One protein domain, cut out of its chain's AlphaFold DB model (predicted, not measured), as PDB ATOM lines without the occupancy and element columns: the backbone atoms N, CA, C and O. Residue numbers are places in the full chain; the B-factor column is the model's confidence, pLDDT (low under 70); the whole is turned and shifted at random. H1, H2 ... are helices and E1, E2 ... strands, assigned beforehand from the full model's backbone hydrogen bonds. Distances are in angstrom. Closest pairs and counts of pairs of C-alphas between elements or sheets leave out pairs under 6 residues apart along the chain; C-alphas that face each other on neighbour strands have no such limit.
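This is residues 31 to 105 of the 115 residues of the protein "Carbohydrate-binding module family 50 protein" of Aulographum hederae CBS 113979 (UniProt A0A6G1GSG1). With little regular structure, this is a compact, rounded knot of loops round a two-strand antiparallel ladder, E1 and E2, with short helix H2 packed on E2 and H1 touching H2. The 75 printed residues include E1, H1, H2, E2 in chain order, a mixed class with only 20 residues in named elements. The radius of gyration of the C-alphas is 11.0 A; the spans are 29 by 25 by 22 A.

After unnamed residues 31 to 51, E1 is residues 52 to 55, 10.3 A, from C-alpha (-21.244, -3.907, -16.431). H1 is 67 to 70, 5.7 A; H2 is 78 to 84, 9.8 A. E2 is 100 to 104, 12.0 A, ending at C-alpha (-19.288, -4.926, -11.672).

E1 and E2 are antiparallel at 145 degrees, with N 54 and O 101 2.8 A apart, within hydrogen-bond range. Residues 31 to 32 pair antiparallel with 52 to 53 of E1. The closest C-alphas of H2 and E2, Trp 84 and Cys 102, are 5.9 A apart. H1 and H2 touch, closest at C-alphas Cys 67 and Ser 78, 4.9 A. E1 and H2 are apart. Every O i to N i+4 pair in H2 is within hydrogen-bond range; H1 is too short for one, and its 1 O i to N i+3 pair is not within range.

C-alphas Asp 49 and Glu 61 are farthest apart, 30.3 A. The printed part has no cut. Links E1 to H1 and H2 to E2 are long. Model pLDDT is under 70 at residues 33 to 45 and 57 to 65.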
ATOM      1  N   TYR A  31     -25.176  -1.209 -18.947       74.12
ATOM      2  CA  TYR A  31     -24.603  -1.633 -20.220       74.12
ATOM      3  C   TYR A  31     -23.493  -2.668 -20.002       74.12
ATOM      4  O   TYR A  31     -22.579  -2.417 -19.210       74.12
ATOM      5  N   PRO A  32     -23.538  -3.820 -20.699       74.50
ATOM      6  CA  PRO A  32     -22.437  -4.773 -20.691       74.50
ATOM      7  C   PRO A  32     -21.234  -4.223 -21.471       74.50
ATOM      8  O   PRO A  32     -21.389  -3.455 -22.418       74.50
ATOM      9  N   ASN A  33     -20.029  -4.651 -21.107       68.56
ATOM     10  CA  ASN A  33     -18.809  -4.381 -21.871       68.56
ATOM     11  C   ASN A  33     -18.780  -5.235 -23.167       68.56
ATOM     12  O   ASN A  33     -19.044  -6.439 -23.082       68.56
ATOM     13  N   PRO A  34     -18.451  -4.682 -24.358       67.25
ATOM     14  CA  PRO A  34     -18.022  -3.307 -24.639       67.25
ATOM     15  C   PRO A  34     -19.147  -2.274 -24.604       67.25
ATOM     16  O   PRO A  34     -20.215  -2.482 -25.178       67.25
ATOM     17  N   LEU A  35     -18.857  -1.130 -23.972       63.66
ATOM     18  CA  LEU A  35     -19.764   0.016 -23.940       63.66
ATOM     19  C   LEU A  35     -20.086   0.509 -25.365       63.66
ATOM     20  O   LEU A  35     -19.223   0.421 -26.250       63.66
ATOM     21  N   PRO A  36     -21.304   1.028 -25.615       61.16
ATOM     22  CA  PRO A  36     -21.683   1.516 -26.934       61.16
ATOM     23  C   PRO A  36     -20.732   2.620 -27.443       61.16
ATOM     24  O   PRO A  36     -20.380   3.531 -26.698       61.16
ATOM     25  N   PRO A  37     -20.328   2.615 -28.724       52.47
ATOM     26  CA  PRO A  37     -19.523   3.697 -29.284       52.47
ATOM     27  C   PRO A  37     -20.221   5.056 -29.123       52.47
ATOM     28  O   PRO A  37     -21.382   5.202 -29.498       52.47
ATOM     29  N   GLY A  38     -19.514   6.057 -28.594       51.31
ATOM     30  CA  GLY A  38     -20.082   7.385 -28.342       51.31
ATOM     31  C   GLY A  38     -20.719   7.559 -26.961       51.31
ATOM     32  O   GLY A  38     -21.068   8.686 -26.619       51.31
ATOM     33  N   THR A  39     -20.795   6.508 -26.132       55.41
ATOM     34  CA  THR A  39     -20.808   6.721 -24.681       55.41
ATOM     35  C   THR A  39     -19.411   7.188 -24.311       55.41
ATOM     36  O   THR A  39     -18.458   6.418 -24.452       55.41
ATOM     37  N   SER A  40     -19.257   8.445 -23.899       49.28
ATOM     38  CA  SER A  40     -18.055   8.812 -23.158       49.28
ATOM     39  C   SER A  40     -18.071   7.948 -21.902       49.28
ATOM     40  O   SER A  40     -19.034   8.027 -21.143       49.28
ATOM     41  N   PRO A  41     -17.068   7.103 -21.637       55.06
ATOM     42  CA  PRO A  41     -16.739   6.932 -20.245       55.06
ATOM     43  C   PRO A  41     -16.257   8.314 -19.787       55.06
ATOM     44  O   PRO A  41     -15.297   8.835 -20.362       55.06
ATOM     45  N   ALA A  42     -16.864   8.894 -18.751       53.09
ATOM     46  CA  ALA A  42     -16.237   9.988 -18.002       53.09
ATOM     47  C   ALA A  42     -14.775   9.662 -17.672       53.09
ATOM     48  O   ALA A  42     -13.942  10.555 -17.528       53.09
ATOM     49  N   ASP A  43     -14.470   8.366 -17.577       56.06
ATOM     50  CA  ASP A  43     -13.209   7.858 -17.106       56.06
ATOM     51  C   ASP A  43     -12.440   7.004 -18.140       56.06
ATOM     52  O   ASP A  43     -12.742   5.817 -18.319       56.06
ATOM     53  N   PRO A  44     -11.358   7.512 -18.765       61.62
ATOM     54  CA  PRO A  44     -10.412   6.667 -19.512       61.62
ATOM     55  C   PRO A  44      -9.743   5.572 -18.646       61.62
ATOM     56  O   PRO A  44      -9.123   4.634 -19.171       61.62
ATOM     57  N   SER A  45      -9.884   5.681 -17.326       65.88
ATOM     58  CA  SER A  45      -9.336   4.817 -16.285       65.88
ATOM     59  C   SER A  45     -10.378   3.891 -15.655       65.88
ATOM     60  O   SER A  45     -10.034   3.193 -14.702       65.88
ATOM     61  N   ILE A  46     -11.599   3.809 -16.204       77.31
ATOM     62  CA  ILE A  46     -12.551   2.767 -15.808       77.31
ATOM     63  C   ILE A  46     -11.859   1.398 -15.863       77.31
ATOM     64  O   ILE A  46     -11.024   1.141 -16.749       77.31
ATOM     65  N   ALA A  47     -12.181   0.531 -14.903       78.12
ATOM     66  CA  ALA A  47     -11.582  -0.791 -14.794       78.12
ATOM     67  C   ALA A  47     -11.607  -1.514 -16.149       78.12
ATOM     68  O   ALA A  47     -12.646  -1.614 -16.805       78.12
ATOM     69  N   LYS A  48     -10.447  -2.005 -16.603       75.19
ATOM     70  CA  LYS A  48     -10.328  -2.651 -17.925       75.19
ATOM     71  C   LYS A  48     -11.131  -3.947 -18.014       75.19
ATOM     72  O   LYS A  48     -11.520  -4.352 -19.104       75.19
ATOM     73  N   ASP A  49     -11.371  -4.571 -16.870       78.38
ATOM     74  CA  ASP A  49     -12.198  -5.752 -16.660       78.38
ATOM     75  C   ASP A  49     -13.637  -5.407 -16.257       78.38
ATOM     76  O   ASP A  49     -14.377  -6.293 -15.833       78.38
ATOM     77  N   CYS A  50     -14.072  -4.148 -16.403       83.69
ATOM     78  CA  CYS A  50     -15.465  -3.801 -16.179       83.69
ATOM     79  C   CYS A  50     -16.366  -4.683 -17.050       83.69
ATOM     80  O   CYS A  50     -16.209  -4.739 -18.268       83.69
ATOM     81  N   SER A  51     -17.300  -5.389 -16.421       80.06
ATOM     82  CA  SER A  51     -18.263  -6.257 -17.096       80.06
ATOM     83  C   SER A  51     -19.591  -5.543 -17.316       80.06
ATOM     84  O   SER A  51     -20.223  -5.757 -18.350       80.06
ATOM     85  N   VAL A  52     -19.998  -4.684 -16.373       77.00
ATOM     86  CA  VAL A  52     -21.244  -3.907 -16.431       77.00
ATOM     87  C   VAL A  52     -20.998  -2.489 -15.916       77.00
ATOM     88  O   VAL A  52     -20.493  -2.313 -14.803       77.00
ATOM     89  N   ALA A  53     -21.398  -1.486 -16.697       81.19
ATOM     90  CA  ALA A  53     -21.413  -0.087 -16.276       81.19
ATOM     91  C   ALA A  53     -22.842   0.446 -16.174       81.19
ATOM     92  O   ALA A  53     -23.714   0.003 -16.915       81.19
ATOM     93  N   GLN A  54     -23.068   1.419 -15.300       80.94
ATOM     94  CA  GLN A  54     -24.341   2.106 -15.133       80.94
ATOM     95  C   GLN A  54     -24.187   3.604 -15.390       80.94
ATOM     96  O   GLN A  54     -23.257   4.222 -14.875       80.94
ATOM     97  N   ALA A  55     -25.106   4.184 -16.164       78.56
ATOM     98  CA  ALA A  55     -25.224   5.632 -16.296       78.56
ATOM     99  C   ALA A  55     -25.774   6.252 -15.006       78.56
ATOM    100  O   ALA A  55     -26.799   5.802 -14.482       78.56
ATOM    101  N   SER A  56     -25.141   7.318 -14.527       75.19
ATOM    102  CA  SER A  56     -25.731   8.179 -13.505       75.19
ATOM    103  C   SER A  56     -26.998   8.849 -14.049       75.19
ATOM    104  O   SER A  56     -27.114   9.177 -15.236       75.19
ATOM    105  N   ASN A  57     -27.997   9.006 -13.184       68.81
ATOM    106  CA  ASN A  57     -29.320   9.451 -13.600       68.81
ATOM    107  C   ASN A  57     -29.297  10.923 -14.063       68.81
ATOM    108  O   ASN A  57     -28.774  11.788 -13.377       68.81
ATOM    109  N   ILE A  58     -29.915  11.224 -15.207       57.97
ATOM    110  CA  ILE A  58     -30.022  12.584 -15.770       57.97
ATOM    111  C   ILE A  58     -31.250  13.333 -15.202       57.97
ATOM    112  O   ILE A  58     -31.391  14.540 -15.383       57.97
ATOM    113  N   SER A  59     -32.155  12.644 -14.492       54.03
ATOM    114  CA  SER A  59     -33.463  13.184 -14.089       54.03
ATOM    115  C   SER A  59     -33.431  14.213 -12.958       54.03
ATOM    116  O   SER A  59     -34.485  14.756 -12.638       54.03
ATOM    117  N   GLY A  60     -32.276  14.473 -12.338       46.47
ATOM    118  CA  GLY A  60     -32.143  15.461 -11.259       46.47
ATOM    119  C   GLY A  60     -32.997  15.174 -10.018       46.47
ATOM    120  O   GLY A  60     -33.094  16.028  -9.139       46.47
ATOM    121  N   GLU A  61     -33.623  13.992  -9.928       48.28
ATOM    122  CA  GLU A  61     -34.155  13.515  -8.660       48.28
ATOM    123  C   GLU A  61     -32.958  13.083  -7.832       48.28
ATOM    124  O   GLU A  61     -32.175  12.244  -8.271       48.28
ATOM    125  N   GLU A  62     -32.840  13.683  -6.654       45.81
ATOM    126  CA  GLU A  62     -31.846  13.431  -5.618       45.81
ATOM    127  C   GLU A  62     -31.987  11.989  -5.080       45.81
ATOM    128  O   GLU A  62     -32.271  11.745  -3.911       45.81
ATOM    129  N   LEU A  63     -31.815  10.978  -5.937       50.81
ATOM    130  CA  LEU A  63     -31.195   9.748  -5.481       50.81
ATOM    131  C   LEU A  63     -29.803  10.206  -5.072       50.81
ATOM    132  O   LEU A  63     -29.127  10.800  -5.905       50.81
ATOM    133  N   PRO A  64     -29.393  10.049  -3.808       52.22
ATOM    134  CA  PRO A  64     -28.109  10.565  -3.376       52.22
ATOM    135  C   PRO A  64     -27.059   9.947  -4.297       52.22
ATOM    136  O   PRO A  64     -26.877   8.729  -4.233       52.22
ATOM    137  N   ASP A  65     -26.454  10.747  -5.183       59.00
ATOM    138  CA  ASP A  65     -25.368  10.362  -6.090       59.00
ATOM    139  C   ASP A  65     -24.172   9.991  -5.217       59.00
ATOM    140  O   ASP A  65     -23.265  10.755  -4.908       59.00
ATOM    141  N   SER A  66     -24.277   8.797  -4.677       74.00
ATOM    142  CA  SER A  66     -23.394   8.184  -3.725       74.00
ATOM    143  C   SER A  66     -22.982   6.889  -4.379       74.00
ATOM    144  O   SER A  66     -23.766   6.260  -5.089       74.00
ATOM    145  N   CYS A  67     -21.765   6.440  -4.111       80.75
ATOM    146  CA  CYS A  67     -21.302   5.168  -4.647       80.75
ATOM    147  C   CYS A  67     -22.286   4.021  -4.328       80.75
ATOM    148  O   CYS A  67     -22.405   3.070  -5.087       80.75
ATOM    149  N   ALA A  68     -23.038   4.129  -3.225       80.00
ATOM    150  CA  ALA A  68     -24.073   3.172  -2.859       80.00
ATOM    151  C   ALA A  68     -25.283   3.159  -3.811       80.00
ATOM    152  O   ALA A  68     -25.802   2.078  -4.067       80.00
ATOM    153  N   SER A  69     -25.740   4.305  -4.334       77.75
ATOM    154  CA  SER A  69     -26.953   4.366  -5.167       77.75
ATOM    155  C   SER A  69     -26.761   3.700  -6.530       77.75
ATOM    156  O   SER A  69     -27.649   2.976  -6.980       77.75
ATOM    157  N   LEU A  70     -25.576   3.853  -7.127       79.50
ATOM    158  CA  LEU A  70     -25.189   3.161  -8.363       79.50
ATOM    159  C   LEU A  70     -24.896   1.668  -8.134       79.50
ATOM    160  O   LEU A  70     -25.018   0.838  -9.027       79.50
ATOM    161  N   CYS A  71     -24.573   1.287  -6.902       79.12
ATOM    162  CA  CYS A  71     -24.341  -0.108  -6.554       79.12
ATOM    163  C   CYS A  71     -25.601  -0.900  -6.186       79.12
ATOM    164  O   CYS A  71     -25.494  -2.109  -5.992       79.12
ATOM    165  N   ILE A  72     -26.787  -0.286  -6.077       77.12
ATOM    166  CA  ILE A  72     -27.993  -0.978  -5.571       77.12
ATOM    167  C   ILE A  72     -28.310  -2.238  -6.386       77.12
ATOM    168  O   ILE A  72     -28.697  -3.260  -5.820       77.12
ATOM    169  N   LEU A  73     -28.153  -2.169  -7.707       70.31
ATOM    170  CA  LEU A  73     -28.589  -3.232  -8.616       70.31
ATOM    171  C   LEU A  73     -27.549  -4.345  -8.771       70.31
ATOM    172  O   LEU A  73     -27.927  -5.503  -8.926       70.31
ATOM    173  N   SER A  74     -26.256  -4.026  -8.676       76.19
ATOM    174  CA  SER A  74     -25.186  -5.034  -8.677       76.19
ATOM    175  C   SER A  74     -24.842  -5.570  -7.289       76.19
ATOM    176  O   SER A  74     -24.213  -6.621  -7.182       76.19
ATOM    177  N   GLY A  75     -25.228  -4.860  -6.229       80.94
ATOM    178  CA  GLY A  75     -24.802  -5.142  -4.863       80.94
ATOM    179  C   GLY A  75     -23.332  -4.809  -4.590       80.94
ATOM    180  O   GLY A  75     -22.780  -5.344  -3.628       80.94
ATOM    181  N   CYS A  76     -22.677  -3.972  -5.409       85.19
ATOM    182  CA  CYS A  76     -21.284  -3.592  -5.157       85.19
ATOM    183  C   CYS A  76     -21.111  -2.776  -3.868       85.19
ATOM    184  O   CYS A  76     -22.024  -2.102  -3.388       85.19
ATOM    185  N   SER A  77     -19.917  -2.832  -3.279       88.75
ATOM    186  CA  SER A  77     -19.569  -1.923  -2.191       88.75
ATOM    187  C   SER A  77     -19.079  -0.585  -2.748       88.75
ATOM    188  O   SER A  77     -18.570  -0.507  -3.866       88.75
ATOM    189  N   SER A  78     -19.158   0.484  -1.950       86.88
ATOM    190  CA  SER A  78     -18.563   1.772  -2.337       86.88
ATOM    191  C   SER A  78     -17.046   1.683  -2.535       86.88
ATOM    192  O   SER A  78     -16.502   2.415  -3.352       86.88
ATOM    193  N   ALA A  79     -16.367   0.781  -1.817       89.38
ATOM    194  CA  ALA A  79     -14.934   0.559  -1.979       89.38
ATOM    195  C   ALA A  79     -14.618  -0.083  -3.337       89.38
ATOM    196  O   ALA A  79     -13.728   0.396  -4.035       89.38
ATOM    197  N   ASP A  80     -15.380  -1.106  -3.732       90.31
ATOM    198  CA  ASP A  80     -15.235  -1.740  -5.047       90.31
ATOM    199  C   ASP A  80     -15.556  -0.746  -6.164       90.31
ATOM    200  O   ASP A  80     -14.798  -0.609  -7.118       90.31
ATOM    201  N   PHE A  81     -16.631   0.025  -6.001       88.62
ATOM    202  CA  PHE A  81     -17.021   1.056  -6.953       88.62
ATOM    203  C   PHE A  81     -15.922   2.104  -7.161       88.62
ATOM    204  O   PHE A  81     -15.569   2.401  -8.297       88.62
ATOM    205  N   LEU A  82     -15.336   2.641  -6.088       88.38
ATOM    206  CA  LEU A  82     -14.230   3.598  -6.196       88.38
ATOM    207  C   LEU A  82     -12.968   2.954  -6.786       88.38
ATOM    208  O   LEU A  82     -12.250   3.600  -7.544       88.38
ATOM    209  N   ALA A  83     -12.709   1.678  -6.483       89.44
ATOM    210  CA  ALA A  83     -11.594   0.940  -7.065       89.44
ATOM    211  C   ALA A  83     -11.764   0.727  -8.579       89.44
ATOM    212  O   ALA A  83     -10.779   0.772  -9.317       89.44
ATOM    213  N   TRP A  84     -12.996   0.521  -9.053       89.88
ATOM    214  CA  TRP A  84     -13.286   0.329 -10.475       89.88
ATOM    215  C   TRP A  84     -13.445   1.632 -11.266       89.88
ATOM    216  O   TRP A  84     -13.397   1.601 -12.497       89.88
ATOM    217  N   ASN A  85     -13.613   2.759 -10.572       87.25
ATOM    218  CA  ASN A  85     -13.810   4.089 -11.151       87.25
ATOM    219  C   ASN A  85     -12.796   5.094 -10.573       87.25
ATOM    220  O   ASN A  85     -13.175   6.008  -9.833       87.25
ATOM    221  N   PRO A  86     -11.495   4.934 -10.861       86.56
ATOM    222  CA  PRO A  86     -10.444   5.739 -10.243       86.56
ATOM    223  C   PRO A  86     -10.496   7.241 -10.584       86.56
ATOM    224  O   PRO A  86      -9.935   8.026  -9.822       86.56
ATOM    225  N   SER A  87     -11.200   7.680 -11.637       83.69
ATOM    226  CA  SER A  87     -11.493   9.114 -11.877       83.69
ATOM    227  C   SER A  87     -12.271   9.792 -10.758       83.69
ATOM    228  O   SER A  87     -12.266  11.017 -10.671       83.69
ATOM    229  N   LEU A  88     -12.945   9.021  -9.905       84.75
ATOM    230  CA  LEU A  88     -13.662   9.572  -8.763       84.75
ATOM    231  C   LEU A  88     -12.714  10.034  -7.652       84.75
ATOM    232  O   LEU A  88     -13.156  10.697  -6.721       84.75
ATOM    233  N   GLU A  89     -11.423   9.693  -7.730       85.81
ATOM    234  CA  GLU A  89     -10.391  10.102  -6.767       85.81
ATOM    235  C   GLU A  89     -10.734   9.726  -5.311       85.81
ATOM    236  O   GLU A  89     -10.310  10.374  -4.356       85.81
ATOM    237  N   GLY A  90     -11.511   8.654  -5.127       84.75
ATOM    238  CA  GLY A  90     -11.963   8.203  -3.811       84.75
ATOM    239  C   GLY A  90     -13.166   8.967  -3.244       84.75
ATOM    240  O   GLY A  90     -13.557   8.690  -2.110       84.75
ATOM    241  N   ASP A  91     -13.770   9.885  -4.004       83.50
ATOM    242  CA  ASP A  91     -14.937  10.662  -3.585       83.50
ATOM    243  C   ASP A  91     -16.124  10.462  -4.540       83.50
ATOM    244  O   ASP A  91     -16.085  10.793  -5.725       83.50
ATOM    245  N   CYS A  92     -17.239   9.969  -3.997       81.88
ATOM    246  CA  CYS A  92     -18.483   9.798  -4.747       81.88
ATOM    247  C   CYS A  92     -19.080  11.139  -5.223       81.88
ATOM    248  O   CYS A  92     -19.963  11.138  -6.070       81.88
ATOM    249  N   LYS A  93     -18.607  12.286  -4.717       82.12
ATOM    250  CA  LYS A  93     -19.033  13.620  -5.173       82.12
ATOM    251  C   LYS A  93     -18.547  13.984  -6.574       82.12
ATOM    252  O   LYS A  93     -19.067  14.930  -7.154       82.12
ATOM    253  N   ASN A  94     -17.574  13.249  -7.107       79.12
ATOM    254  CA  ASN A  94     -17.057  13.447  -8.461       79.12
ATOM    255  C   ASN A  94     -17.884  12.700  -9.525       79.12
ATOM    256  O   ASN A  94     -17.486  12.623 -10.690       79.12
ATOM    257  N   ILE A  95     -19.043  12.149  -9.142       80.31
ATOM    258  CA  ILE A  95     -20.003  11.570 -10.079       80.31
ATOM    259  C   ILE A  95     -20.618  12.697 -10.918       80.31
ATOM    260  O   ILE A  95     -21.191  13.652 -10.403       80.31
ATOM    261  N   SER A  96     -20.490  12.572 -12.230       78.94
ATOM    262  CA  SER A  96     -21.057  13.477 -13.222       78.94
ATOM    263  C   SER A  96     -22.340  12.870 -13.776       78.94
ATOM    264  O   SER A  96     -22.402  11.663 -13.996       78.94
ATOM    265  N   LEU A  97     -23.375  13.686 -13.976       76.50
ATOM    266  CA  LEU A  97     -24.681  13.229 -14.466       76.50
ATOM    267  C   LEU A  97     -24.605  12.769 -15.928       76.50
ATOM    268  O   LEU A  97     -24.000  13.446 -16.757       76.50
ATOM    269  N   GLY A  98     -25.266  11.655 -16.249       72.50
ATOM    270  CA  GLY A  98     -25.272  11.058 -17.588       72.50
ATOM    271  C   GLY A  98     -23.999  10.294 -17.958       72.50
ATOM    272  O   GLY A  98     -23.895   9.814 -19.085       72.50
ATOM    273  N   GLU A  99     -23.056  10.162 -17.026       77.62
ATOM    274  CA  GLU A  99     -21.796   9.451 -17.228       77.62
ATOM    275  C   GLU A  99     -21.874   8.006 -16.738       77.62
ATOM    276  O   GLU A  99     -22.660   7.668 -15.852       77.62
ATOM    277  N   TYR A 100     -21.037   7.147 -17.317       80.31
ATOM    278  CA  TYR A 100     -21.022   5.715 -17.031       80.31
ATOM    279  C   TYR A 100     -19.969   5.342 -15.995       80.31
ATOM    280  O   TYR A 100     -18.790   5.652 -16.159       80.31
ATOM    281  N   TYR A 101     -20.390   4.579 -14.992       83.62
ATOM    282  CA  TYR A 101     -19.529   4.066 -13.933       83.62
ATOM    283  C   TYR A 101     -19.596   2.549 -13.860       83.62
ATOM    284  O   TYR A 101     -20.665   1.956 -13.979       83.62
ATOM    285  N   CYS A 102     -18.456   1.906 -13.643       88.19
ATOM    286  CA  CYS A 102     -18.390   0.469 -13.478       88.19
ATOM    287  C   CYS A 102     -19.044   0.051 -12.164       88.19
ATOM    288  O   CYS A 102     -18.653   0.521 -11.096       88.19
ATOM    289  N   ILE A 103     -20.004  -0.865 -12.246       86.06
ATOM    290  CA  ILE A 103     -20.719  -1.395 -11.080       86.06
ATOM    291  C   ILE A 103     -20.483  -2.897 -10.887       86.06
ATOM    292  O   ILE A 103     -20.986  -3.472  -9.922       86.06
ATOM    293  N   SER A 104     -19.739  -3.539 -11.797       86.88
ATOM    294  CA  SER A 104     -19.288  -4.926 -11.672       86.88
ATOM    295  C   SER A 104     -18.142  -5.242 -12.636       86.88
ATOM    296  O   SER A 104     -18.230  -4.929 -13.825       86.88
ATOM    297  N   THR A 105     -17.118  -5.956 -12.167       85.19
ATOM    298  CA  THR A 105     -16.089  -6.591 -13.017       85.19
ATOM    299  C   THR A 105     -16.396  -8.049 -13.350       85.19
ATOM    300  O   THR A 105     -15.734  -8.648 -14.194       85.19
TER     301      THR A 105